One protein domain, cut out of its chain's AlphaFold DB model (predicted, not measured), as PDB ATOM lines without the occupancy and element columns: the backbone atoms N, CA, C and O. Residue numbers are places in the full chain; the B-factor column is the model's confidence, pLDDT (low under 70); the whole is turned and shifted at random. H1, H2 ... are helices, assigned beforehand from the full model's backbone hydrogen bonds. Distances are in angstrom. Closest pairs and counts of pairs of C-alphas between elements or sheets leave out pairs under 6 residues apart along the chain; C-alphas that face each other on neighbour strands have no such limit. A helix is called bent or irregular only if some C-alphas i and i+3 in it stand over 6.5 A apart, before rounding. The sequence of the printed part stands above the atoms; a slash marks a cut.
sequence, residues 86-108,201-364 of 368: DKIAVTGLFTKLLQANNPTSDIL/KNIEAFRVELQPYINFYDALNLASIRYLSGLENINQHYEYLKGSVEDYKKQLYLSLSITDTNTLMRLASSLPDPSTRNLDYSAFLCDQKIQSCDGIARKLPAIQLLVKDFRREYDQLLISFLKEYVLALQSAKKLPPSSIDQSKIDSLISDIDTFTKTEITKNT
ATOM      1  N   ASP A  86     230.112 322.857 292.499       60.12
ATOM      2  CA  ASP A  86     229.948 323.757 291.347       60.12
ATOM      3  C   ASP A  86     228.483 323.961 290.924       60.12
ATOM      4  O   ASP A  86     228.144 324.924 290.231       60.12
ATOM      5  N   LYS A  87     227.573 323.075 291.344       58.16
ATOM      6  CA  LYS A  87     226.204 323.034 290.806       58.16
ATOM      7  C   LYS A  87     225.329 324.221 291.187       58.16
ATOM      8  O   LYS A  87     224.459 324.561 290.396       58.16
ATOM      9  N   ILE A  88     225.524 324.866 292.339       51.44
ATOM     10  CA  ILE A  88     224.680 326.014 292.728       51.44
ATOM     11  C   ILE A  88     225.183 327.326 292.136       51.44
ATOM     12  O   ILE A  88     224.362 328.113 291.657       51.44
ATOM     13  N   ALA A  89     226.503 327.527 292.076       53.09
ATOM     14  CA  ALA A  89     227.113 328.761 291.577       53.09
ATOM     15  C   ALA A  89     226.762 329.066 290.106       53.09
ATOM     16  O   ALA A  89     226.775 330.225 289.698       53.09
ATOM     17  N   VAL A  90     226.407 328.040 289.323       52.19
ATOM     18  CA  VAL A  90     226.153 328.145 287.873       52.19
ATOM     19  C   VAL A  90     224.651 328.144 287.529       52.19
ATOM     20  O   VAL A  90     224.266 328.213 286.363       52.19
ATOM     21  N   THR A  91     223.751 328.088 288.518       63.78
ATOM     22  CA  THR A  91     222.304 328.037 288.239       63.78
ATOM     23  C   THR A  91     221.695 329.418 288.028       63.78
ATOM     24  O   THR A  91     221.983 330.370 288.751       63.78
ATOM     25  N   GLY A  92     220.740 329.512 287.094       70.69
ATOM     26  CA  GLY A  92     219.917 330.716 286.926       70.69
ATOM     27  C   GLY A  92     219.152 331.110 288.199       70.69
ATOM     28  O   GLY A  92     218.828 332.282 288.368       70.69
ATOM     29  N   LEU A  93     218.920 330.165 289.120       81.50
ATOM     30  CA  LEU A  93     218.335 330.442 290.430       81.50
ATOM     31  C   LEU A  93     219.235 331.362 291.264       81.50
ATOM     32  O   LEU A  93     218.741 332.352 291.791       81.50
ATOM     33  N   PHE A  94     220.541 331.099 291.342       78.06
ATOM     34  CA  PHE A  94     221.454 331.923 292.138       78.06
ATOM     35  C   PHE A  94     221.517 333.367 291.626       78.06
ATOM     36  O   PHE A  94     221.467 334.305 292.418       78.06
ATOM     37  N   THR A  95     221.496 333.563 290.305       80.19
ATOM     38  CA  THR A  95     221.370 334.898 289.700       80.19
ATOM     39  C   THR A  95     220.088 335.602 290.142       80.19
ATOM     40  O   THR A  95     220.134 336.780 290.496       80.19
ATOM     41  N   LYS A  96     218.950 334.893 290.183       84.50
ATOM     42  CA  LYS A  96     217.686 335.451 290.689       84.50
ATOM     43  C   LYS A  96     217.763 335.793 292.182       84.50
ATOM     44  O   LYS A  96     217.271 336.843 292.574       84.50
ATOM     45  N   LEU A  97     218.412 334.966 293.007       84.56
ATOM     46  CA  LEU A  97     218.613 335.245 294.439       84.56
ATOM     47  C   LEU A  97     219.524 336.467 294.664       84.56
ATOM     48  O   LEU A  97     219.231 337.316 295.504       84.56
ATOM     49  N   LEU A  98     220.601 336.612 293.887       80.69
ATOM     50  CA  LEU A  98     221.456 337.803 293.932       80.69
ATOM     51  C   LEU A  98     220.688 339.063 293.523       80.69
ATOM     52  O   LEU A  98     220.805 340.100 294.171       80.69
ATOM     53  N   GLN A  99     219.873 338.967 292.471       82.06
ATOM     54  CA  GLN A  99     219.005 340.063 292.046       82.06
ATOM     55  C   GLN A  99     217.957 340.397 293.113       82.06
ATOM     56  O   GLN A  99     217.735 341.571 293.379       82.06
ATOM     57  N   ALA A 100     217.364 339.404 293.777       82.31
ATOM     58  CA  ALA A 100     216.378 339.627 294.834       82.31
ATOM     59  C   ALA A 100     216.980 340.306 296.074       82.31
ATOM     60  O   ALA A 100     216.295 341.077 296.739       82.31
ATOM     61  N   ASN A 101     218.267 340.080 296.349       77.88
ATOM     62  CA  ASN A 101     218.990 340.781 297.411       77.88
ATOM     63  C   ASN A 101     219.495 342.177 296.984       77.88
ATOM     64  O   ASN A 101     220.031 342.921 297.802       77.88
ATOM     65  N   ASN A 102     219.340 342.556 295.709       77.38
ATOM     66  CA  ASN A 102     219.748 343.865 295.208       77.38
ATOM     67  C   ASN A 102     218.604 344.895 295.370       77.38
ATOM     68  O   ASN A 102     217.592 344.789 294.676       77.38
ATOM     69  N   PRO A 103     218.796 345.967 296.165       74.62
ATOM     70  CA  PRO A 103     217.792 347.015 296.404       74.62
ATOM     71  C   PRO A 103     217.296 347.751 295.148       74.62
ATOM     72  O   PRO A 103     216.259 348.418 295.179       74.62
ATOM     73  N   THR A 104     218.065 347.697 294.060       77.00
ATOM     74  CA  THR A 104     217.752 348.357 292.781       77.00
ATOM     75  C   THR A 104     217.084 347.428 291.771       77.00
ATOM     76  O   THR A 104     216.615 347.894 290.735       77.00
ATOM     77  N   SER A 105     217.038 346.125 292.050       80.69
ATOM     78  CA  SER A 105     216.404 345.159 291.161       80.69
ATOM     79  C   SER A 105     214.882 345.251 291.247       80.69
ATOM     80  O   SER A 105     214.329 345.529 292.304       80.69
ATOM     81  N   ASP A 106     214.203 344.987 290.131       83.56
ATOM     82  CA  ASP A 106     212.743 344.870 290.040       83.56
ATOM     83  C   ASP A 106     212.252 343.413 290.015       83.56
ATOM     84  O   ASP A 106     211.068 343.155 289.755       83.56
ATOM     85  N   ILE A 107     213.139 342.450 290.297       84.19
ATOM     86  CA  ILE A 107     212.799 341.025 290.263       84.19
ATOM     87  C   ILE A 107     211.699 340.672 291.268       84.19
ATOM     88  O   ILE A 107     210.877 339.806 290.993       84.19
ATOM     89  N   LEU A 108     211.628 341.388 292.393       83.44
ATOM     90  CA  LEU A 108     210.586 341.226 293.414       83.44
ATOM     91  C   LEU A 108     209.316 342.039 293.121       83.44
ATOM     92  O   LEU A 108     208.401 342.070 293.939       83.44
ATOM     93  N   LYS A 201     210.011 364.416 314.537       79.75
ATOM     94  CA  LYS A 201     208.798 363.620 314.315       79.75
ATOM     95  C   LYS A 201     208.706 363.059 312.891       79.75
ATOM     96  O   LYS A 201     208.254 361.931 312.711       79.75
ATOM     97  N   ASN A 202     209.139 363.812 311.878       77.12
ATOM     98  CA  ASN A 202     209.105 363.347 310.487       77.12
ATOM     99  C   ASN A 202     210.240 362.379 310.175       77.12
ATOM    100  O   ASN A 202     210.038 361.436 309.416       77.12
ATOM    101  N   ILE A 203     211.406 362.569 310.799       74.50
ATOM    102  CA  ILE A 203     212.516 361.612 310.723       74.50
ATOM    103  C   ILE A 203     212.092 360.268 311.339       74.50
ATOM    104  O   ILE A 203     212.341 359.210 310.757       74.50
ATOM    105  N   GLU A 204     211.391 360.295 312.475       78.88
ATOM    106  CA  GLU A 204     210.827 359.098 313.108       78.88
ATOM    107  C   GLU A 204     209.740 358.442 312.246       78.88
ATOM    108  O   GLU A 204     209.783 357.230 312.032       78.88
ATOM    109  N   ALA A 205     208.811 359.221 311.682       82.56
ATOM    110  CA  ALA A 205     207.770 358.700 310.793       82.56
ATOM    111  C   ALA A 205     208.349 358.073 309.509       82.56
ATOM    112  O   ALA A 205     207.938 356.980 309.113       82.56
ATOM    113  N   PHE A 206     209.359 358.711 308.909       82.25
ATOM    114  CA  PHE A 206     210.118 358.181 307.774       82.25
ATOM    115  C   PHE A 206     210.774 356.835 308.112       82.25
ATOM    116  O   PHE A 206     210.665 355.875 307.345       82.25
ATOM    117  N   ARG A 207     211.411 356.733 309.285       79.88
ATOM    118  CA  ARG A 207     212.039 355.487 309.744       79.88
ATOM    119  C   ARG A 207     211.011 354.374 309.949       79.88
ATOM    120  O   ARG A 207     211.248 353.252 309.509       79.88
ATOM    121  N   VAL A 208     209.881 354.678 310.588       85.12
ATOM    122  CA  VAL A 208     208.812 353.702 310.850       85.12
ATOM    123  C   VAL A 208     208.222 353.155 309.547       85.12
ATOM    124  O   VAL A 208     207.988 351.952 309.455       85.12
ATOM    125  N   GLU A 209     208.041 353.992 308.520       85.19
ATOM    126  CA  GLU A 209     207.511 353.556 307.218       85.19
ATOM    127  C   GLU A 209     208.489 352.653 306.444       85.19
ATOM    128  O   GLU A 209     208.059 351.738 305.740       85.19
ATOM    129  N   LEU A 210     209.802 352.846 306.612       83.50
ATOM    130  CA  LEU A 210     210.828 352.022 305.960       83.50
ATOM    131  C   LEU A 210     211.215 350.763 306.740       83.50
ATOM    132  O   LEU A 210     211.739 349.821 306.142       83.50
ATOM    133  N   GLN A 211     210.948 350.712 308.045       83.62
ATOM    134  CA  GLN A 211     211.353 349.603 308.912       83.62
ATOM    135  C   GLN A 211     210.943 348.208 308.395       83.62
ATOM    136  O   GLN A 211     211.769 347.299 308.473       83.62
ATOM    137  N   PRO A 212     209.739 347.996 307.820       86.94
ATOM    138  CA  PRO A 212     209.374 346.702 307.244       86.94
ATOM    139  C   PRO A 212     210.300 346.262 306.102       86.94
ATOM    140  O   PRO A 212     210.672 345.091 306.030       86.94
ATOM    141  N   TYR A 213     210.714 347.194 305.238       84.12
ATOM    142  CA  TYR A 213     211.628 346.915 304.130       84.12
ATOM    143  C   TYR A 213     213.047 346.637 304.631       84.12
ATOM    144  O   TYR A 213     213.691 345.717 304.140       84.12
ATOM    145  N   ILE A 214     213.514 347.387 305.635       80.19
ATOM    146  CA  ILE A 214     214.815 347.150 306.280       80.19
ATOM    147  C   ILE A 214     214.859 345.730 306.853       80.19
ATOM    148  O   ILE A 214     215.742 344.956 306.500       80.19
ATOM    149  N   ASN A 215     213.847 345.354 307.641       84.38
ATOM    150  CA  ASN A 215     213.760 344.026 308.250       84.38
ATOM    151  C   ASN A 215     213.747 342.899 307.204       84.38
ATOM    152  O   ASN A 215     214.331 341.841 307.430       84.38
ATOM    153  N   PHE A 216     213.073 343.112 306.070       87.00
ATOM    154  CA  PHE A 216     213.026 342.148 304.972       87.00
ATOM    155  C   PHE A 216     214.419 341.890 304.376       87.00
ATOM    156  O   PHE A 216     214.836 340.737 304.265       87.00
ATOM    157  N   TYR A 217     215.158 342.945 304.032       83.56
ATOM    158  CA  TYR A 217     216.495 342.792 303.455       83.56
ATOM    159  C   TYR A 217     217.541 342.344 304.482       83.56
ATOM    160  O   TYR A 217     218.412 341.548 304.137       83.56
ATOM    161  N   ASP A 218     217.419 342.756 305.748       82.62
ATOM    162  CA  ASP A 218     218.240 342.216 306.839       82.62
ATOM    163  C   ASP A 218     218.048 340.693 306.966       82.62
ATOM    164  O   ASP A 218     219.018 339.963 307.163       82.62
ATOM    165  N   ALA A 219     216.819 340.186 306.798       86.69
ATOM    166  CA  ALA A 219     216.540 338.750 306.825       86.69
ATOM    167  C   ALA A 219     217.159 337.997 305.632       86.69
ATOM    168  O   ALA A 219     217.740 336.928 305.828       86.69
ATOM    169  N   LEU A 220     217.078 338.552 304.413       84.81
ATOM    170  CA  LEU A 220     217.735 337.974 303.229       84.81
ATOM    171  C   LEU A 220     219.252 337.903 303.411       84.81
ATOM    172  O   LEU A 220     219.879 336.873 303.163       84.81
ATOM    173  N   ASN A 221     219.833 338.995 303.892       80.56
ATOM    174  CA  ASN A 221     221.260 339.104 304.119       80.56
ATOM    175  C   ASN A 221     221.741 338.174 305.243       80.56
ATOM    176  O   ASN A 221     222.760 337.505 305.094       80.56
ATOM    177  N   LEU A 222     220.979 338.044 306.333       84.38
ATOM    178  CA  LEU A 222     221.286 337.100 307.407       84.38
ATOM    179  C   LEU A 222     221.333 335.651 306.896       84.38
ATOM    180  O   LEU A 222     222.245 334.909 307.266       84.38
ATOM    181  N   ALA A 223     220.399 335.262 306.022       86.38
ATOM    182  CA  ALA A 223     220.412 333.946 305.382       86.38
ATOM    183  C   ALA A 223     221.673 333.754 304.517       86.38
ATOM    184  O   ALA A 223     222.326 332.712 304.595       86.38
ATOM    185  N   SER A 224     222.069 334.772 303.742       83.56
ATOM    186  CA  SER A 224     223.307 334.746 302.952       83.56
ATOM    187  C   SER A 224     224.567 334.648 303.816       83.56
ATOM    188  O   SER A 224     225.439 333.835 303.515       83.56
ATOM    189  N   ILE A 225     224.662 335.411 304.909       81.12
ATOM    190  CA  ILE A 225     225.811 335.372 305.828       81.12
ATOM    191  C   ILE A 225     225.950 333.985 306.463       81.12
ATOM    192  O   ILE A 225     227.047 333.428 306.495       81.12
ATOM    193  N   ARG A 226     224.843 333.399 306.935       84.75
ATOM    194  CA  ARG A 226     224.838 332.041 307.506       84.75
ATOM    195  C   ARG A 226     225.288 330.997 306.493       84.75
ATOM    196  O   ARG A 226     226.082 330.127 306.836       84.75
ATOM    197  N   TYR A 227     224.821 331.108 305.251       85.31
ATOM    198  CA  TYR A 227     225.241 330.221 304.173       85.31
ATOM    199  C   TYR A 227     226.737 330.348 303.867       85.31
ATOM    200  O   TYR A 227     227.425 329.335 303.810       85.31
ATOM    201  N   LEU A 228     227.260 331.573 303.739       82.31
ATOM    202  CA  LEU A 228     228.687 331.813 303.489       82.31
ATOM    203  C   LEU A 228     229.567 331.300 304.636       82.31
ATOM    204  O   LEU A 228     230.573 330.647 304.381       82.31
ATOM    205  N   SER A 229     229.163 331.529 305.886       83.06
ATOM    206  CA  SER A 229     229.874 331.003 307.057       83.06
ATOM    207  C   SER A 229     229.852 329.470 307.102       83.06
ATOM    208  O   SER A 229     230.869 328.843 307.394       83.06
ATOM    209  N   GLY A 230     228.720 328.848 306.754       83.44
ATOM    210  CA  GLY A 230     228.629 327.396 306.617       83.44
ATOM    211  C   GLY A 230     229.513 326.854 305.491       83.44
ATOM    212  O   GLY A 230     230.178 325.839 305.674       83.44
ATOM    213  N   LEU A 231     229.572 327.550 304.350       82.38
ATOM    214  CA  LEU A 231     230.448 327.185 303.236       82.38
ATOM    215  C   LEU A 231     231.921 327.264 303.627       82.38
ATOM    216  O   LEU A 231     232.677 326.371 303.267       82.38
ATOM    217  N   GLU A 232     232.329 328.294 304.367       81.12
ATOM    218  CA  GLU A 232     233.708 328.437 304.839       81.12
ATOM    219  C   GLU A 232     234.122 327.269 305.748       81.12
ATOM    220  O   GLU A 232     235.214 326.720 305.590       81.12
ATOM    221  N   ASN A 233     233.221 326.824 306.632       81.69
ATOM    222  CA  ASN A 233     233.439 325.648 307.476       81.69
ATOM    223  C   ASN A 233     233.578 324.361 306.636       81.69
ATOM    224  O   ASN A 233     234.542 323.610 306.775       81.69
ATOM    225  N   ILE A 234     232.666 324.153 305.682       83.31
ATOM    226  CA  ILE A 234     232.696 322.993 304.780       83.31
ATOM    227  C   ILE A 234     233.924 323.024 303.855       83.31
ATOM    228  O   ILE A 234     234.440 321.970 303.487       83.31
ATOM    229  N   ASN A 235     234.443 324.202 303.502       81.31
ATOM    230  CA  ASN A 235     235.589 324.339 302.602       81.31
ATOM    231  C   ASN A 235     236.868 323.707 303.179       81.31
ATOM    232  O   ASN A 235     237.667 323.131 302.442       81.31
ATOM    233  N   GLN A 236     237.047 323.741 304.503       77.88
ATOM    234  CA  GLN A 236     238.170 323.059 305.153       77.88
ATOM    235  C   GLN A 236     238.062 321.534 305.001       77.88
ATOM    236  O   GLN A 236     239.046 320.866 304.671       77.88
ATOM    237  N   HIS A 237     236.859 320.981 305.180       79.38
ATOM    238  CA  HIS A 237     236.587 319.561 304.935       79.38
ATOM    239  C   HIS A 237     236.741 319.197 303.452       79.38
ATOM    240  O   HIS A 237     237.261 318.126 303.138       79.38
ATOM    241  N   TYR A 238     236.334 320.090 302.547       81.69
ATOM    242  CA  TYR A 238     236.465 319.915 301.105       81.69
ATOM    243  C   TYR A 238     237.927 319.764 300.680       81.69
ATOM    244  O   TYR A 238     238.260 318.778 300.031       81.69
ATOM    245  N   GLU A 239     238.815 320.679 301.076       80.19
ATOM    246  CA  GLU A 239     240.232 320.617 300.686       80.19
ATOM    247  C   GLU A 239     240.925 319.354 301.225       80.19
ATOM    248  O   GLU A 239     241.673 318.687 300.505       80.19
ATOM    249  N   TYR A 240     240.611 318.954 302.463       83.25
ATOM    250  CA  TYR A 240     241.104 317.698 303.033       83.25
ATOM    251  C   TYR A 240     240.609 316.469 302.252       83.25
ATOM    252  O   TYR A 240     241.385 315.562 301.923       83.25
ATOM    253  N   LEU A 241     239.312 316.427 301.941       83.19
ATOM    254  CA  LEU A 241     238.696 315.305 301.241       83.19
ATOM    255  C   LEU A 241     239.158 315.229 299.783       83.19
ATOM    256  O   LEU A 241     239.433 314.135 299.294       83.19
ATOM    257  N   LYS A 242     239.330 316.375 299.121       82.44
ATOM    258  CA  LYS A 242     239.907 316.485 297.780       82.44
ATOM    259  C   LYS A 242     241.293 315.860 297.735       82.44
ATOM    260  O   LYS A 242     241.525 314.956 296.935       82.44
ATOM    261  N   GLY A 243     242.177 316.276 298.645       83.75
ATOM    262  CA  GLY A 243     243.515 315.701 298.764       83.75
ATOM    263  C   GLY A 243     243.472 314.194 299.020       83.75
ATOM    264  O   GLY A 243     244.210 313.444 298.391       83.75
ATOM    265  N   SER A 244     242.553 313.735 299.872       85.00
ATOM    266  CA  SER A 244     242.387 312.310 300.193       85.00
ATOM    267  C   SER A 244     241.902 311.474 299.000       85.00
ATOM    268  O   SER A 244     242.388 310.364 298.783       85.00
ATOM    269  N   VAL A 245     240.956 311.987 298.205       84.94
ATOM    270  CA  VAL A 245     240.433 311.314 297.002       84.94
ATOM    271  C   VAL A 245     241.477 311.300 295.883       84.94
ATOM    272  O   VAL A 245     241.665 310.269 295.231       84.94
ATOM    273  N   GLU A 246     242.188 312.411 295.677       84.69
ATOM    274  CA  GLU A 246     243.273 312.501 294.695       84.69
ATOM    275  C   GLU A 246     244.448 311.588 295.063       84.69
ATOM    276  O   GLU A 246     244.946 310.856 294.204       84.69
ATOM    277  N   ASP A 247     244.858 311.571 296.334       87.19
ATOM    278  CA  ASP A 247     245.914 310.692 296.840       87.19
ATOM    279  C   ASP A 247     245.511 309.219 296.728       87.19
ATOM    280  O   ASP A 247     246.282 308.409 296.217       87.19
ATOM    281  N   TYR A 248     244.265 308.870 297.068       86.94
ATOM    282  CA  TYR A 248     243.733 307.526 296.844       86.94
ATOM    283  C   TYR A 248     243.808 307.109 295.370       86.94
ATOM    284  O   TYR A 248     244.349 306.044 295.059       86.94
ATOM    285  N   LYS A 249     243.316 307.954 294.449       83.88
ATOM    286  CA  LYS A 249     243.381 307.685 293.003       83.88
ATOM    287  C   LYS A 249     244.835 307.500 292.559       83.88
ATOM    288  O   LYS A 249     245.151 306.550 291.842       83.88
ATOM    289  N   LYS A 250     245.728 308.389 292.998       85.56
ATOM    290  CA  LYS A 250     247.149 308.371 292.645       85.56
ATOM    291  C   LYS A 250     247.842 307.111 293.159       85.56
ATOM    292  O   LYS A 250     248.531 306.452 292.386       85.56
ATOM    293  N   GLN A 251     247.641 306.746 294.423       86.12
ATOM    294  CA  GLN A 251     248.206 305.532 295.018       86.12
ATOM    295  C   GLN A 251     247.688 304.275 294.318       86.12
ATOM    296  O   GLN A 251     248.479 303.391 293.981       86.12
ATOM    297  N   LEU A 252     246.384 304.221 294.029       84.38
ATOM    298  CA  LEU A 252     245.770 303.117 293.300       84.38
ATOM    299  C   LEU A 252     246.437 302.940 291.926       84.38
ATOM    300  O   LEU A 252     246.837 301.835 291.563       84.38
ATOM    301  N   TYR A 253     246.655 304.030 291.194       82.62
ATOM    302  CA  TYR A 253     247.230 303.984 289.848       82.62
ATOM    303  C   TYR A 253     248.731 303.677 289.859       82.62
ATOM    304  O   TYR A 253     249.208 302.881 289.045       82.62
ATOM    305  N   LEU A 254     249.473 304.243 290.818       83.88
ATOM    306  CA  LEU A 254     250.896 303.965 291.010       83.88
ATOM    307  C   LEU A 254     251.149 302.499 291.374       83.88
ATOM    308  O   LEU A 254     252.088 301.906 290.841       83.88
ATOM    309  N   SER A 255     250.295 301.894 292.209       81.56
ATOM    310  CA  SER A 255     250.460 300.504 292.667       81.56
ATOM    311  C   SER A 255     250.522 299.490 291.517       81.56
ATOM    312  O   SER A 255     251.315 298.550 291.562       81.56
ATOM    313  N   LEU A 256     249.769 299.729 290.438       76.50
ATOM    314  CA  LEU A 256     249.765 298.894 289.233       76.50
ATOM    315  C   LEU A 256     250.523 299.521 288.049       76.50
ATOM    316  O   LEU A 256     250.495 298.971 286.948       76.50
ATOM    317  N   SER A 257     251.213 300.653 288.250       74.75
ATOM    318  CA  SER A 257     251.906 301.400 287.182       74.75
ATOM    319  C   SER A 257     250.988 301.714 285.985       74.75
ATOM    320  O   SER A 257     251.373 301.595 284.813       74.75
ATOM    321  N   ILE A 258     249.738 302.068 286.286       72.75
ATOM    322  CA  ILE A 258     248.699 302.362 285.301       72.75
ATOM    323  C   ILE A 258     248.645 303.873 285.065       72.75
ATOM    324  O   ILE A 258     248.562 304.662 286.000       72.75
ATOM    325  N   THR A 259     248.685 304.271 283.797       64.44
ATOM    326  CA  THR A 259     248.441 305.647 283.345       64.44
ATOM    327  C   THR A 259     246.952 305.844 283.033       64.44
ATOM    328  O   THR A 259     246.263 304.871 282.724       64.44
ATOM    329  N   ASP A 260     246.439 307.087 283.068       60.00
ATOM    330  CA  ASP A 260     245.029 307.399 282.725       60.00
ATOM    331  C   ASP A 260     244.637 306.890 281.313       60.00
ATOM    332  O   ASP A 260     243.468 306.642 281.033       60.00
ATOM    333  N   THR A 261     245.610 306.661 280.423       58.91
ATOM    334  CA  THR A 261     245.410 306.001 279.128       58.91
ATOM    335  C   THR A 261     245.476 304.472 279.257       58.91
ATOM    336  O   THR A 261     246.484 303.905 279.683       58.91
ATOM    337  N   ASN A 262     244.410 303.787 278.822       64.50
ATOM    338  CA  ASN A 262     244.289 302.319 278.759       64.50
ATOM    339  C   ASN A 262     244.209 301.588 280.116       64.50
ATOM    340  O   ASN A 262     244.697 300.462 280.247       64.50
ATOM    341  N   THR A 263     243.542 302.188 281.107       70.38
ATOM    342  CA  THR A 263     243.354 301.637 282.464       70.38
ATOM    343  C   THR A 263     242.803 300.209 282.451       70.38
ATOM    344  O   THR A 263     243.381 299.332 283.083       70.38
ATOM    345  N   LEU A 264     241.748 299.946 281.670       71.31
ATOM    346  CA  LEU A 264     241.096 298.631 281.591       71.31
ATOM    347  C   LEU A 264     241.968 297.560 280.920       71.31
ATOM    348  O   LEU A 264     242.010 296.432 281.403       71.31
ATOM    349  N   MET A 265     242.692 297.897 279.844       72.19
ATOM    350  CA  MET A 265     243.605 296.941 279.200       72.19
ATOM    351  C   MET A 265     244.778 296.587 280.113       72.19
ATOM    352  O   MET A 265     245.128 295.415 280.216       72.19
ATOM    353  N   ARG A 266     245.358 297.579 280.804       72.50
ATOM    354  CA  ARG A 266     246.444 297.335 281.762       72.50
ATOM    355  C   ARG A 266     245.964 296.562 282.989       72.50
ATOM    356  O   ARG A 266     246.684 295.693 283.470       72.50
ATOM    357  N   LEU A 267     244.741 296.813 283.457       78.31
ATOM    358  CA  LEU A 267     244.137 296.006 284.516       78.31
ATOM    359  C   LEU A 267     243.945 294.558 284.079       78.31
ATOM    360  O   LEU A 267     244.319 293.654 284.811       78.31
ATOM    361  N   ALA A 268     243.402 294.339 282.881       76.94
ATOM    362  CA  ALA A 268     243.174 293.002 282.348       76.94
ATOM    363  C   ALA A 268     244.486 292.230 282.121       76.94
ATOM    364  O   ALA A 268     244.502 291.014 282.295       76.94
ATOM    365  N   SER A 269     245.586 292.916 281.780       76.69
ATOM    366  CA  SER A 269     246.910 292.287 281.683       76.69
ATOM    367  C   SER A 269     247.532 291.970 283.043       76.69
ATOM    368  O   SER A 269     248.191 290.945 283.178       76.69
ATOM    369  N   SER A 270     247.333 292.831 284.044       77.50
ATOM    370  CA  SER A 270     247.899 292.645 285.390       77.50
ATOM    371  C   SER A 270     247.075 291.680 286.251       77.50
ATOM    372  O   SER A 270     247.615 291.028 287.139       77.50
ATOM    373  N   LEU A 271     245.769 291.581 285.989       82.06
ATOM    374  CA  LEU A 271     244.804 290.739 286.696       82.06
ATOM    375  C   LEU A 271     243.948 289.951 285.681       82.06
ATOM    376  O   LEU A 271     242.796 290.328 285.407       82.06
ATOM    377  N   PRO A 272     244.503 288.867 285.101       80.94
ATOM    378  CA  PRO A 272     243.807 288.028 284.125       80.94
ATOM    379  C   PRO A 272     242.499 287.424 284.661       80.94
ATOM    380  O   PRO A 272     242.242 287.360 285.862       80.94
ATOM    381  N   ASP A 273     241.624 286.997 283.751       79.00
ATOM    382  CA  ASP A 273     240.351 286.380 284.132       79.00
ATOM    383  C   ASP A 273     240.596 285.050 284.871       79.00
ATOM    384  O   ASP A 273     241.391 284.248 284.369       79.00
ATOM    385  N   PRO A 274     239.915 284.767 286.002       76.56
ATOM    386  CA  PRO A 274     240.037 283.497 286.724       76.56
ATOM    387  C   PRO A 274     239.825 282.248 285.854       76.56
ATOM    388  O   PRO A 274     240.336 281.180 286.193       76.56
ATOM    389  N   SER A 275     239.106 282.394 284.736       74.81
ATOM    390  CA  SER A 275     238.808 281.355 283.743       74.81
ATOM    391  C   SER A 275     239.995 281.008 282.830       74.81
ATOM    392  O   SER A 275     239.915 280.067 282.036       74.81
ATOM    393  N   THR A 276     241.098 281.759 282.902       77.94
ATOM    394  CA  THR A 276     242.290 281.523 282.076       77.94
ATOM    395  C   THR A 276     242.959 280.207 282.483       77.94
ATOM    396  O   THR A 276     243.196 279.940 283.663       77.94
ATOM    397  N   ARG A 277     243.280 279.349 281.505       69.38
ATOM    398  CA  ARG A 277     243.921 278.053 281.776       69.38
ATOM    399  C   ARG A 277     245.307 278.245 282.407       69.38
ATOM    400  O   ARG A 277     246.093 279.051 281.927       69.38
ATOM    401  N   ASN A 278     245.616 277.419 283.412       70.31
ATOM    402  CA  ASN A 278     246.918 277.338 284.094       70.31
ATOM    403  C   ASN A 278     247.365 278.610 284.837       70.31
ATOM    404  O   ASN A 278     248.551 278.925 284.860       70.31
ATOM    405  N   LEU A 279     246.434 279.318 285.479       77.50
ATOM    406  CA  LEU A 279     246.784 280.393 286.406       77.50
ATOM    407  C   LEU A 279     247.407 279.850 287.697       77.50
ATOM    408  O   LEU A 279     246.859 278.945 288.334       77.50
ATOM    409  N   ASP A 280     248.526 280.451 288.092       81.69
ATOM    410  CA  ASP A 280     249.112 280.282 289.420       81.69
ATOM    411  C   ASP A 280     248.583 281.378 290.351       81.69
ATOM    412  O   ASP A 280     249.166 282.456 290.474       81.69
ATOM    413  N   TYR A 281     247.437 281.112 290.981       82.50
ATOM    414  CA  TYR A 281     246.786 282.057 291.893       82.50
ATOM    415  C   TYR A 281     247.700 282.467 293.058       82.50
ATOM    416  O   TYR A 281     247.673 283.625 293.472       82.50
ATOM    417  N   SER A 282     248.542 281.550 293.543       79.44
ATOM    418  CA  SER A 282     249.446 281.796 294.669       79.44
ATOM    419  C   SER A 282     250.520 282.831 294.324       79.44
ATOM    420  O   SER A 282     250.792 283.728 295.121       79.44
ATOM    421  N   ALA A 283     251.061 282.786 293.103       83.62
ATOM    422  CA  ALA A 283     252.033 283.765 292.626       83.62
ATOM    423  C   ALA A 283     251.437 285.181 292.544       83.62
ATOM    424  O   ALA A 283     252.098 286.143 292.927       83.62
ATOM    425  N   PHE A 284     250.177 285.315 292.110       82.44
ATOM    426  CA  PHE A 284     249.491 286.611 292.054       82.44
ATOM    427  C   PHE A 284     249.116 287.146 293.440       82.44
ATOM    428  O   PHE A 284     249.246 288.341 293.691       82.44
ATOM    429  N   LEU A 285     248.676 286.278 294.354       81.44
ATOM    430  CA  LEU A 285     248.357 286.674 295.730       81.44
ATOM    431  C   LEU A 285     249.603 287.094 296.524       81.44
ATOM    432  O   LEU A 285     249.496 287.909 297.439       81.44
ATOM    433  N   CYS A 286     250.778 286.569 296.168       83.25
ATOM    434  CA  CYS A 286     252.066 286.926 296.764       83.25
ATOM    435  C   CYS A 286     252.770 288.107 296.069       83.25
ATOM    436  O   CYS A 286     253.807 288.557 296.558       83.25
ATOM    437  N   ASP A 287     252.242 288.619 294.951       86.19
ATOM    438  CA  ASP A 287     252.824 289.779 294.276       86.19
ATOM    439  C   ASP A 287     252.632 291.037 295.138       86.19
ATOM    440  O   ASP A 287     251.512 291.468 295.427       86.19
ATOM    441  N   GLN A 288     253.748 291.660 295.520       85.31
ATOM    442  CA  GLN A 288     253.777 292.866 296.345       85.31
ATOM    443  C   GLN A 288     252.955 294.020 295.743       85.31
ATOM    444  O   GLN A 288     252.355 294.805 296.486       85.31
ATOM    445  N   LYS A 289     252.891 294.131 294.410       84.19
ATOM    446  CA  LYS A 289     252.097 295.159 293.719       84.19
ATOM    447  C   LYS A 289     250.604 294.911 293.883       84.19
ATOM    448  O   LYS A 289     249.861 295.847 294.166       84.19
ATOM    449  N   ILE A 290     250.176 293.654 293.754       83.38
ATOM    450  CA  ILE A 290     248.770 293.257 293.892       83.38
ATOM    451  C   ILE A 290     248.326 293.394 295.347       83.38
ATOM    452  O   ILE A 290     247.272 293.966 295.590       83.38
ATOM    453  N   GLN A 291     249.151 292.982 296.313       86.25
ATOM    454  CA  GLN A 291     248.857 293.166 297.740       86.25
ATOM    455  C   GLN A 291     248.746 294.644 298.132       86.25
ATOM    456  O   GLN A 291     247.837 295.033 298.864       86.25
ATOM    457  N   SER A 292     249.647 295.488 297.618       85.12
ATOM    458  CA  SER A 292     249.581 296.935 297.851       85.12
ATOM    459  C   SER A 292     248.312 297.535 297.237       85.12
ATOM    460  O   SER A 292     247.641 298.346 297.872       85.12
ATOM    461  N   CYS A 293     247.957 297.104 296.023       85.81
ATOM    462  CA  CYS A 293     246.750 297.542 295.331       85.81
ATOM    463  C   CYS A 293     245.464 297.101 296.053       85.81
ATOM    464  O   CYS A 293     244.578 297.923 296.260       85.81
ATOM    465  N   ASP A 294     245.387 295.845 296.497       84.81
ATOM    466  CA  ASP A 294     244.286 295.275 297.289       84.81
ATOM    467  C   ASP A 294     244.093 296.039 298.609       84.81
ATOM    468  O   ASP A 294     242.984 296.458 298.946       84.81
ATOM    469  N   GLY A 295     245.190 296.330 299.317       86.81
ATOM    470  CA  GLY A 295     245.159 297.126 300.547       86.81
ATOM    471  C   GLY A 295     244.642 298.555 300.342       86.81
ATOM    472  O   GLY A 295     243.968 299.098 301.219       86.81
ATOM    473  N   ILE A 296     244.919 299.162 299.183       87.31
ATOM    474  CA  ILE A 296     244.350 300.459 298.800       87.31
ATOM    475  C   ILE A 296     242.873 300.285 298.431       87.31
ATOM    476  O   ILE A 296     242.038 300.980 299.000       87.31
ATOM    477  N   ALA A 297     242.531 299.333 297.560       87.75
ATOM    478  CA  ALA A 297     241.169 299.083 297.083       87.75
ATOM    479  C   ALA A 297     240.170 298.848 298.228       87.75
ATOM    480  O   ALA A 297     239.052 299.359 298.190       87.75
ATOM    481  N   ARG A 298     240.586 298.185 299.313       88.19
ATOM    482  CA  ARG A 298     239.755 297.998 300.516       88.19
ATOM    483  C   ARG A 298     239.368 299.285 301.241       88.19
ATOM    484  O   ARG A 298     238.418 299.275 302.017       88.19
ATOM    485  N   LYS A 299     240.064 300.399 300.998       88.75
ATOM    486  CA  LYS A 299     239.702 301.722 301.537       88.75
ATOM    487  C   LYS A 299     238.566 302.387 300.749       88.75
ATOM    488  O   LYS A 299     238.016 303.379 301.227       88.75
ATOM    489  N   LEU A 300     238.183 301.847 299.585       86.50
ATOM    490  CA  LEU A 300     237.127 302.395 298.730       86.50
ATOM    491  C   LEU A 300     235.810 302.662 299.482       86.50
ATOM    492  O   LEU A 300     235.305 303.780 299.354       86.50
ATOM    493  N   PRO A 301     235.259 301.734 300.295       87.19
ATOM    494  CA  PRO A 301     233.986 301.973 300.976       87.19
ATOM    495  C   PRO A 301     234.062 303.126 301.981       87.19
ATOM    496  O   PRO A 301     233.110 303.891 302.120       87.19
ATOM    497  N   ALA A 302     235.209 303.293 302.650       87.12
ATOM    498  CA  ALA A 302     235.424 304.394 303.586       87.12
ATOM    499  C   ALA A 302     235.446 305.746 302.857       87.12
ATOM    500  O   ALA A 302     234.798 306.691 303.292       87.12
ATOM    501  N   ILE A 303     236.122 305.827 301.708       85.38
ATOM    502  CA  ILE A 303     236.167 307.050 300.890       85.38
ATOM    503  C   ILE A 303     234.790 307.373 300.304       85.38
ATOM    504  O   ILE A 303     234.369 308.527 300.318       85.38
ATOM    505  N   GLN A 304     234.056 306.364 299.830       84.81
ATOM    506  CA  GLN A 304     232.679 306.539 299.365       84.81
ATOM    507  C   GLN A 304     231.772 307.089 300.467       84.81
ATOM    508  O   GLN A 304     230.948 307.964 300.198       84.81
ATOM    509  N   LEU A 305     231.924 306.590 301.696       86.56
ATOM    510  CA  LEU A 305     231.173 307.079 302.845       86.56
ATOM    511  C   LEU A 305     231.512 308.545 303.139       86.56
ATOM    512  O   LEU A 305     230.594 309.352 303.230       86.56
ATOM    513  N   LEU A 306     232.801 308.903 303.167       84.88
ATOM    514  CA  LEU A 306     233.252 310.284 303.380       84.88
ATOM    515  C   LEU A 306     232.695 311.250 302.325       84.88
ATOM    516  O   LEU A 306     232.160 312.298 302.671       84.88
ATOM    517  N   VAL A 307     232.749 310.882 301.040       83.56
ATOM    518  CA  VAL A 307     232.196 311.706 299.950       83.56
ATOM    519  C   VAL A 307     230.676 311.822 300.046       83.56
ATOM    520  O   VAL A 307     230.116 312.894 299.815       83.56
ATOM    521  N   LYS A 308     229.988 310.741 300.424       84.06
ATOM    522  CA  LYS A 308     228.535 310.749 300.626       84.06
ATOM    523  C   LYS A 308     228.122 311.603 301.825       84.06
ATOM    524  O   LYS A 308     227.076 312.249 301.766       84.06
ATOM    525  N   ASP A 309     228.894 311.581 302.904       85.06
ATOM    526  CA  ASP A 309     228.630 312.369 304.105       85.06
ATOM    527  C   ASP A 309     228.916 313.854 303.861       85.06
ATOM    528  O   ASP A 309     228.049 314.673 304.154       85.06
ATOM    529  N   PHE A 310     230.027 314.191 303.193       84.56
ATOM    530  CA  PHE A 310     230.315 315.557 302.740       84.56
ATOM    531  C   PHE A 310     229.192 316.113 301.859       84.56
ATOM    532  O   PHE A 310     228.680 317.205 302.093       84.56
ATOM    533  N   ARG A 311     228.753 315.333 300.864       82.56
ATOM    534  CA  ARG A 311     227.642 315.734 299.998       82.56
ATOM    535  C   ARG A 311     226.363 315.973 300.801       82.56
ATOM    536  O   ARG A 311     225.688 316.970 300.582       82.56
ATOM    537  N   ARG A 312     226.054 315.104 301.768       83.88
ATOM    538  CA  ARG A 312     224.890 315.277 302.650       83.88
ATOM    539  C   ARG A 312     224.981 316.565 303.468       83.88
ATOM    540  O   ARG A 312     223.971 317.247 303.592       83.88
ATOM    541  N   GLU A 313     226.150 316.874 304.018       85.00
ATOM    542  CA  GLU A 313     226.396 318.094 304.793       85.00
ATOM    543  C   GLU A 313     226.202 319.349 303.927       85.00
ATOM    544  O   GLU A 313     225.453 320.253 304.299       85.00
ATOM    545  N   TYR A 314     226.779 319.356 302.724       84.62
ATOM    546  CA  TYR A 314     226.603 320.434 301.752       84.62
ATOM    547  C   TYR A 314     225.135 320.622 301.344       84.62
ATOM    548  O   TYR A 314     224.608 321.735 301.370       84.62
ATOM    549  N   ASP A 315     224.442 319.529 301.023       83.06
ATOM    550  CA  ASP A 315     223.039 319.570 300.617       83.06
ATOM    551  C   ASP A 315     222.132 320.052 301.759       83.06
ATOM    552  O   ASP A 315     221.178 320.796 301.533       83.06
ATOM    553  N   GLN A 316     222.430 319.671 303.004       86.38
ATOM    554  CA  GLN A 316     221.722 320.175 304.182       86.38
ATOM    555  C   GLN A 316     221.928 321.678 304.366       86.38
ATOM    556  O   GLN A 316     220.947 322.389 304.607       86.38
ATOM    557  N   LEU A 317     223.163 322.165 304.213       87.25
ATOM    558  CA  LEU A 317     223.471 323.591 304.278       87.25
ATOM    559  C   LEU A 317     222.699 324.370 303.205       87.25
ATOM    560  O   LEU A 317     222.044 325.367 303.516       87.25
ATOM    561  N   LEU A 318     222.716 323.887 301.961       85.38
ATOM    562  CA  LEU A 318     221.983 324.497 300.855       85.38
ATOM    563  C   LEU A 318     220.473 324.524 301.114       85.38
ATOM    564  O   LEU A 318     219.832 325.558 300.939       85.38
ATOM    565  N   ILE A 319     219.890 323.398 301.527       86.19
ATOM    566  CA  ILE A 319     218.452 323.311 301.806       86.19
ATOM    567  C   ILE A 319     218.076 324.251 302.958       86.19
ATOM    568  O   ILE A 319     217.020 324.880 302.900       86.19
ATOM    569  N   SER A 320     218.916 324.363 303.994       89.56
ATOM    570  CA  SER A 320     218.697 325.313 305.090       89.56
ATOM    571  C   SER A 320     218.705 326.751 304.581       89.56
ATOM    572  O   SER A 320     217.766 327.496 304.853       89.56
ATOM    573  N   PHE A 321     219.703 327.112 303.768       89.94
ATOM    574  CA  PHE A 321     219.792 328.430 303.142       89.94
ATOM    575  C   PHE A 321     218.546 328.758 302.313       89.94
ATOM    576  O   PHE A 321     217.928 329.798 302.526       89.94
ATOM    577  N   LEU A 322     218.130 327.860 301.415       89.50
ATOM    578  CA  LEU A 322     216.955 328.075 300.567       89.50
ATOM    579  C   LEU A 322     215.668 328.216 301.389       89.50
ATOM    580  O   LEU A 322     214.838 329.067 301.079       89.50
ATOM    581  N   LYS A 323     215.510 327.439 302.469       90.19
ATOM    582  CA  LYS A 323     214.366 327.568 303.386       90.19
ATOM    583  C   LYS A 323     214.356 328.908 304.113       90.19
ATOM    584  O   LYS A 323     213.312 329.551 304.170       90.19
ATOM    585  N   GLU A 324     215.495 329.335 304.656       90.12
ATOM    586  CA  GLU A 324     215.624 330.647 305.302       90.12
ATOM    587  C   GLU A 324     215.333 331.782 304.313       90.12
ATOM    588  O   GLU A 324     214.603 332.721 304.638       90.12
ATOM    589  N   TYR A 325     215.809 331.650 303.075       90.19
ATOM    590  CA  TYR A 325     215.550 332.609 302.008       90.19
ATOM    591  C   TYR A 325     214.060 332.674 301.636       90.19
ATOM    592  O   TYR A 325     213.501 333.760 301.500       90.19
ATOM    593  N   VAL A 326     213.375 331.529 301.534       90.94
ATOM    594  CA  VAL A 326     211.920 331.478 301.299       90.94
ATOM    595  C   VAL A 326     211.147 332.125 302.448       90.94
ATOM    596  O   VAL A 326     210.207 332.874 302.191       90.94
ATOM    597  N   LEU A 327     211.541 331.902 303.706       90.44
ATOM    598  CA  LEU A 327     210.915 332.564 304.857       90.44
ATOM    599  C   LEU A 327     211.072 334.090 304.788       90.44
ATOM    600  O   LEU A 327     210.114 334.824 305.046       90.44
ATOM    601  N   ALA A 328     212.249 334.573 304.384       89.19
ATOM    602  CA  ALA A 328     212.472 335.992 304.142       89.19
ATOM    603  C   ALA A 328     211.586 336.510 302.992       89.19
ATOM    604  O   ALA A 328     210.876 337.498 303.179       89.19
ATOM    605  N   LEU A 329     211.503 335.811 301.853       88.50
ATOM    606  CA  LEU A 329     210.597 336.163 300.744       88.50
ATOM    607  C   LEU A 329     209.118 336.175 301.160       88.50
ATOM    608  O   LEU A 329     208.365 337.057 300.760       88.50
ATOM    609  N   GLN A 330     208.686 335.252 302.017       88.25
ATOM    610  CA  GLN A 330     207.324 335.252 302.556       88.25
ATOM    611  C   GLN A 330     207.057 336.465 303.453       88.25
ATOM    612  O   GLN A 330     205.935 336.975 303.473       88.25
ATOM    613  N   SER A 331     208.070 336.966 304.167       85.12
ATOM    614  CA  SER A 331     207.936 338.196 304.951       85.12
ATOM    615  C   SER A 331     207.687 339.428 304.072       85.12
ATOM    616  O   SER A 331     206.965 340.328 304.502       85.12
ATOM    617  N   ALA A 332     208.142 339.422 302.809       81.81
ATOM    618  CA  ALA A 332     207.844 340.485 301.849       81.81
ATOM    619  C   ALA A 332     206.345 340.619 301.546       81.81
ATOM    620  O   ALA A 332     205.878 341.707 301.228       81.81
ATOM    621  N   LYS A 333     205.546 339.556 301.721       76.44
ATOM    622  CA  LYS A 333     204.082 339.630 301.559       76.44
ATOM    623  C   LYS A 333     203.402 340.526 302.597       76.44
ATOM    624  O   LYS A 333     202.269 340.944 302.389       76.44
ATOM    625  N   LYS A 334     204.074 340.799 303.721       78.81
ATOM    626  CA  LYS A 334     203.583 341.681 304.792       78.81
ATOM    627  C   LYS A 334     203.944 343.150 304.562       78.81
ATOM    628  O   LYS A 334     203.545 343.998 305.358       78.81
ATOM    629  N   LEU A 335     204.722 343.450 303.524       79.38
ATOM    630  CA  LEU A 335     205.058 344.820 303.158       79.38
ATOM    631  C   LEU A 335     203.814 345.543 302.598       79.38
ATOM    632  O   LEU A 335     202.890 344.888 302.105       79.38
ATOM    633  N   PRO A 336     203.762 346.884 302.675       72.88
ATOM    634  CA  PRO A 336     202.614 347.662 302.220       72.88
ATOM    635  C   PRO A 336     202.204 347.326 300.767       72.88
ATOM    636  O   PRO A 336     203.054 347.335 299.877       72.88
ATOM    637  N   PRO A 337     200.910 347.056 300.494       58.25
ATOM    638  CA  PRO A 337     200.442 346.462 299.234       58.25
ATOM    639  C   PRO A 337     200.507 347.391 298.011       58.25
ATOM    640  O   PRO A 337     200.277 346.943 296.893       58.25
ATOM    641  N   SER A 338     200.809 348.679 298.185       55.72
ATOM    642  CA  SER A 338     200.792 349.669 297.101       55.72
ATOM    643  C   SER A 338     201.995 349.596 296.151       55.72
ATOM    644  O   SER A 338     202.018 350.329 295.162       55.72
ATOM    645  N   SER A 339     202.985 348.741 296.419       57.00
ATOM    646  CA  SER A 339     204.258 348.728 295.687       57.00
ATOM    647  C   SER A 339     204.720 347.359 295.186       57.00
ATOM    648  O   SER A 339     205.700 347.339 294.452       57.00
ATOM    649  N   ILE A 340     204.066 346.241 295.532       68.88
ATOM    650  CA  ILE A 340     204.648 344.898 295.349       68.88
ATOM    651  C   ILE A 340     203.805 344.010 294.440       68.88
ATOM    652  O   ILE A 340     202.647 343.712 294.730       68.88
ATOM    653  N   ASP A 341     204.440 343.496 293.388       78.06
ATOM    654  CA  ASP A 341     203.902 342.410 292.574       78.06
ATOM    655  C   ASP A 341     204.110 341.060 293.280       78.06
ATOM    656  O   ASP A 341     205.145 340.401 293.142       78.06
ATOM    657  N   GLN A 342     203.107 340.648 294.057       80.56
ATOM    658  CA  GLN A 342     203.134 339.379 294.793       80.56
ATOM    659  C   GLN A 342     203.323 338.163 293.868       80.56
ATOM    660  O   GLN A 342     203.907 337.168 294.298       80.56
ATOM    661  N   SER A 343     202.924 338.257 292.591       84.31
ATOM    662  CA  SER A 343     203.068 337.157 291.629       84.31
ATOM    663  C   SER A 343     204.532 336.835 291.319       84.31
ATOM    664  O   SER A 343     204.894 335.666 291.174       84.31
ATOM    665  N   LYS A 344     205.410 337.848 291.297       86.00
ATOM    666  CA  LYS A 344     206.852 337.657 291.081       86.00
ATOM    667  C   LYS A 344     207.535 337.004 292.276       86.00
ATOM    668  O   LYS A 344     208.394 336.141 292.096       86.00
ATOM    669  N   ILE A 345     207.127 337.376 293.490       86.31
ATOM    670  CA  ILE A 345     207.613 336.743 294.724       86.31
ATOM    671  C   ILE A 345     207.194 335.271 294.746       86.31
ATOM    672  O   ILE A 345     208.026 334.403 294.998       86.31
ATOM    673  N   ASP A 346     205.933 334.980 294.420       88.31
ATOM    674  CA  ASP A 346     205.424 333.608 294.356       88.31
ATOM    675  C   ASP A 346     206.113 332.779 293.266       88.31
ATOM    676  O   ASP A 346     206.445 331.616 293.499       88.31
ATOM    677  N   SER A 347     206.417 333.382 292.111       89.12
ATOM    678  CA  SER A 347     207.215 332.734 291.066       89.12
ATOM    679  C   SER A 347     208.616 332.372 291.562       89.12
ATOM    680  O   SER A 347     209.073 331.260 291.303       89.12
ATOM    681  N   LEU A 348     209.297 333.269 292.284       88.38
ATOM    682  CA  LEU A 348     210.633 332.994 292.815       88.38
ATOM    683  C   LEU A 348     210.600 331.912 293.904       88.38
ATOM    684  O   LEU A 348     211.458 331.034 293.916       88.38
ATOM    685  N   ILE A 349     209.594 331.932 294.782       90.06
ATOM    686  CA  ILE A 349     209.386 330.873 295.781       90.06
ATOM    687  C   ILE A 349     209.148 329.525 295.085       90.06
ATOM    688  O   ILE A 349     209.778 328.534 295.443       90.06
ATOM    689  N   SER A 350     208.305 329.488 294.048       89.75
ATOM    690  CA  SER A 350     208.042 328.273 293.269       89.75
ATOM    691  C   SER A 350     209.300 327.738 292.575       89.75
ATOM    692  O   SER A 350     209.514 326.521 292.536       89.75
ATOM    693  N   ASP A 351     210.155 328.619 292.050       87.50
ATOM    694  CA  ASP A 351     211.443 328.237 291.463       87.50
ATOM    695  C   ASP A 351     212.367 327.597 292.513       87.50
ATOM    696  O   ASP A 351     212.963 326.546 292.255       87.50
ATOM    697  N   ILE A 352     212.444 328.185 293.715       88.25
ATOM    698  CA  ILE A 352     213.224 327.643 294.840       88.25
ATOM    699  C   ILE A 352     212.677 326.279 295.274       88.25
ATOM    700  O   ILE A 352     213.449 325.335 295.457       88.25
ATOM    701  N   ASP A 353     211.360 326.136 295.408       88.19
ATOM    702  CA  ASP A 353     210.724 324.882 295.816       88.19
ATOM    703  C   ASP A 353     210.930 323.774 294.776       88.19
ATOM    704  O   ASP A 353     211.197 322.620 295.128       88.19
ATOM    705  N   THR A 354     210.840 324.113 293.489       87.00
ATOM    706  CA  THR A 354     211.075 323.175 292.380       87.00
ATOM    707  C   THR A 354     212.526 322.699 292.369       87.00
ATOM    708  O   THR A 354     212.787 321.497 292.249       87.00
ATOM    709  N   PHE A 355     213.472 323.619 292.562       84.81
ATOM    710  CA  PHE A 355     214.887 323.289 292.689       84.81
ATOM    711  C   PHE A 355     215.150 322.398 293.912       84.81
ATOM    712  O   PHE A 355     215.749 321.331 293.786       84.81
ATOM    713  N   THR A 356     214.606 322.770 295.074       82.88
ATOM    714  CA  THR A 356     214.763 322.026 296.333       82.88
ATOM    715  C   THR A 356     214.227 320.598 296.210       82.88
ATOM    716  O   THR A 356     214.899 319.647 296.606       82.88
ATOM    717  N   LYS A 357     213.046 320.410 295.603       82.44
ATOM    718  CA  LYS A 357     212.481 319.074 295.337       82.44
ATOM    719  C   LYS A 357     213.372 318.254 294.406       82.44
ATOM    720  O   LYS A 357     213.604 317.078 294.679       82.44
ATOM    721  N   THR A 358     213.894 318.875 293.349       78.12
ATOM    722  CA  THR A 358     214.775 318.212 292.378       78.12
ATOM    723  C   THR A 358     216.063 317.719 293.039       78.12
ATOM    724  O   THR A 358     216.434 316.554 292.869       78.12
ATOM    725  N   GLU A 359     216.717 318.554 293.846       69.88
ATOM    726  CA  GLU A 359     217.953 318.178 294.541       69.88
ATOM    727  C   GLU A 359     217.714 317.107 295.620       69.88
ATOM    728  O   GLU A 359     218.474 316.141 295.712       69.88
ATOM    729  N   ILE A 360     216.585 317.162 296.339       64.75
ATOM    730  CA  ILE A 360     216.179 316.089 297.265       64.75
ATOM    731  C   ILE A 360     215.977 314.760 296.518       64.75
ATOM    732  O   ILE A 360     216.487 313.727 296.958       64.75
ATOM    733  N   THR A 361     215.290 314.765 295.367       60.38
ATOM    734  CA  THR A 361     215.047 313.534 294.588       60.38
ATOM    735  C   THR A 361     216.313 312.922 293.987       60.38
ATOM    736  O   THR A 361     216.382 311.703 293.849       60.38
ATOM    737  N   LYS A 362     217.345 313.720 293.680       62.53
ATOM    738  CA  LYS A 362     218.655 313.205 293.236       62.53
ATOM    739  C   LYS A 362     219.459 312.558 294.369       62.53
ATOM    740  O   LYS A 362     220.313 311.715 294.097       62.53
ATOM    741  N   ASN A 363     219.208 312.949 295.618       48.88
ATOM    742  CA  ASN A 363     219.882 312.409 296.803       48.88
ATOM    743  C   ASN A 363     219.242 311.131 297.335       48.88
ATOM    744  O   ASN A 363     219.934 310.259 297.866       48.88
ATOM    745  N   THR A 364     217.940 310.965 297.129       41.34
ATOM    746  CA  THR A 364     217.289 309.662 297.211       41.34
ATOM    747  C   THR A 364     217.521 308.932 295.893       41.34
ATOM    748  O   THR A 364     216.633 308.877 295.045       41.34
TER     749      THR A 364
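This is residues 86 to 108 and 201 to 364 of the 368 residues of an uncharacterized protein of Bacteroidetes bacterium (UniProt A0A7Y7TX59). The model is a long, thin rod of helices: the two longest, H3 and H7, run side by side in opposite ways, and H8 folds back along the later part of H7. Residues 201 to 208 of H3 stick out at one end, and at the other lies a loose head with H4, H5 and H6, from which residues 273 to 283 stick out. The printed part has 187 residues with eight named helices, H1 to H8 in that order, and no named strand; its class is all helix. Helix packing is mostly aligned, 3 of 4 pairs being at a shallow tilt. The whole is extended, with a radius of gyration of the C-alphas of 26.8 A and spans of 96 by 28 by 25 A.

H1, residues 86 to 89, and H2, residues 92 to 100, are close but not clearly touching; their closest C-alphas, of Ile 88 and Phe 94, are 6.8 A apart. H3, residues 201 to 255, was assigned as one helix by its hydrogen bonds but is bent: C-alphas 209 and 212 are 7.1 A apart. Its arms, H3a, residues 201 to 209, and H3b, residues 212 to 255, stand at a steep tilt of 45 degrees. H3b has a kink of 33 degrees near residue 236. H3a and H4, residues 263 to 270, touch no helix. H5, residues 281 to 285, is close but not clearly touching H6, residues 288 to 297, with 2 pairs of C-alphas within 8 A. With residues 248 to 255 alone H3b touches H6, opposite ways at a shallow tilt of 18 degrees, closest at the C-alphas of Ser 255 and Cys 293, 5.4 A. H3b touches H7, residues 300 to 332, opposite ways at a shallow tilt of 11 degrees, closest at the C-alphas of Ala 219 and Ala 328, 5.6 A. H7 and H8, residues 342 to 363, form a hairpin at 13 degrees, closest at the C-alphas of Val 326 and Ile 349, 6.1 A. H2 and H8 only just touch, with 3 pairs of C-alphas within 8 A, closest at Leu 93 and Ile 352, 7.3 A. Every O i to N i+4 pair is within hydrogen-bond range in H2, H3a and H4 to H8, and 38 of 40 in H3b; H1 is too short for such a pair.

H1 begins at C-alpha 86, (229.948, 323.757, 291.347). H3b is 63.5 A long, H7 48.1 A and H8 31.8 A, which ends at C-alpha 363, (219.882, 312.409, 296.803).

The C-alphas of Lys 201 and Asn 278, the two farthest apart, are 99.1 A apart. Residues 109 to 200 are not printed, with 30.7 A between C-alphas 108 and 201. No link printed whole is long. Confidence is under 70 at residues 86 to 91, 259 to 262, 277, 337 to 340 and 359 to 364.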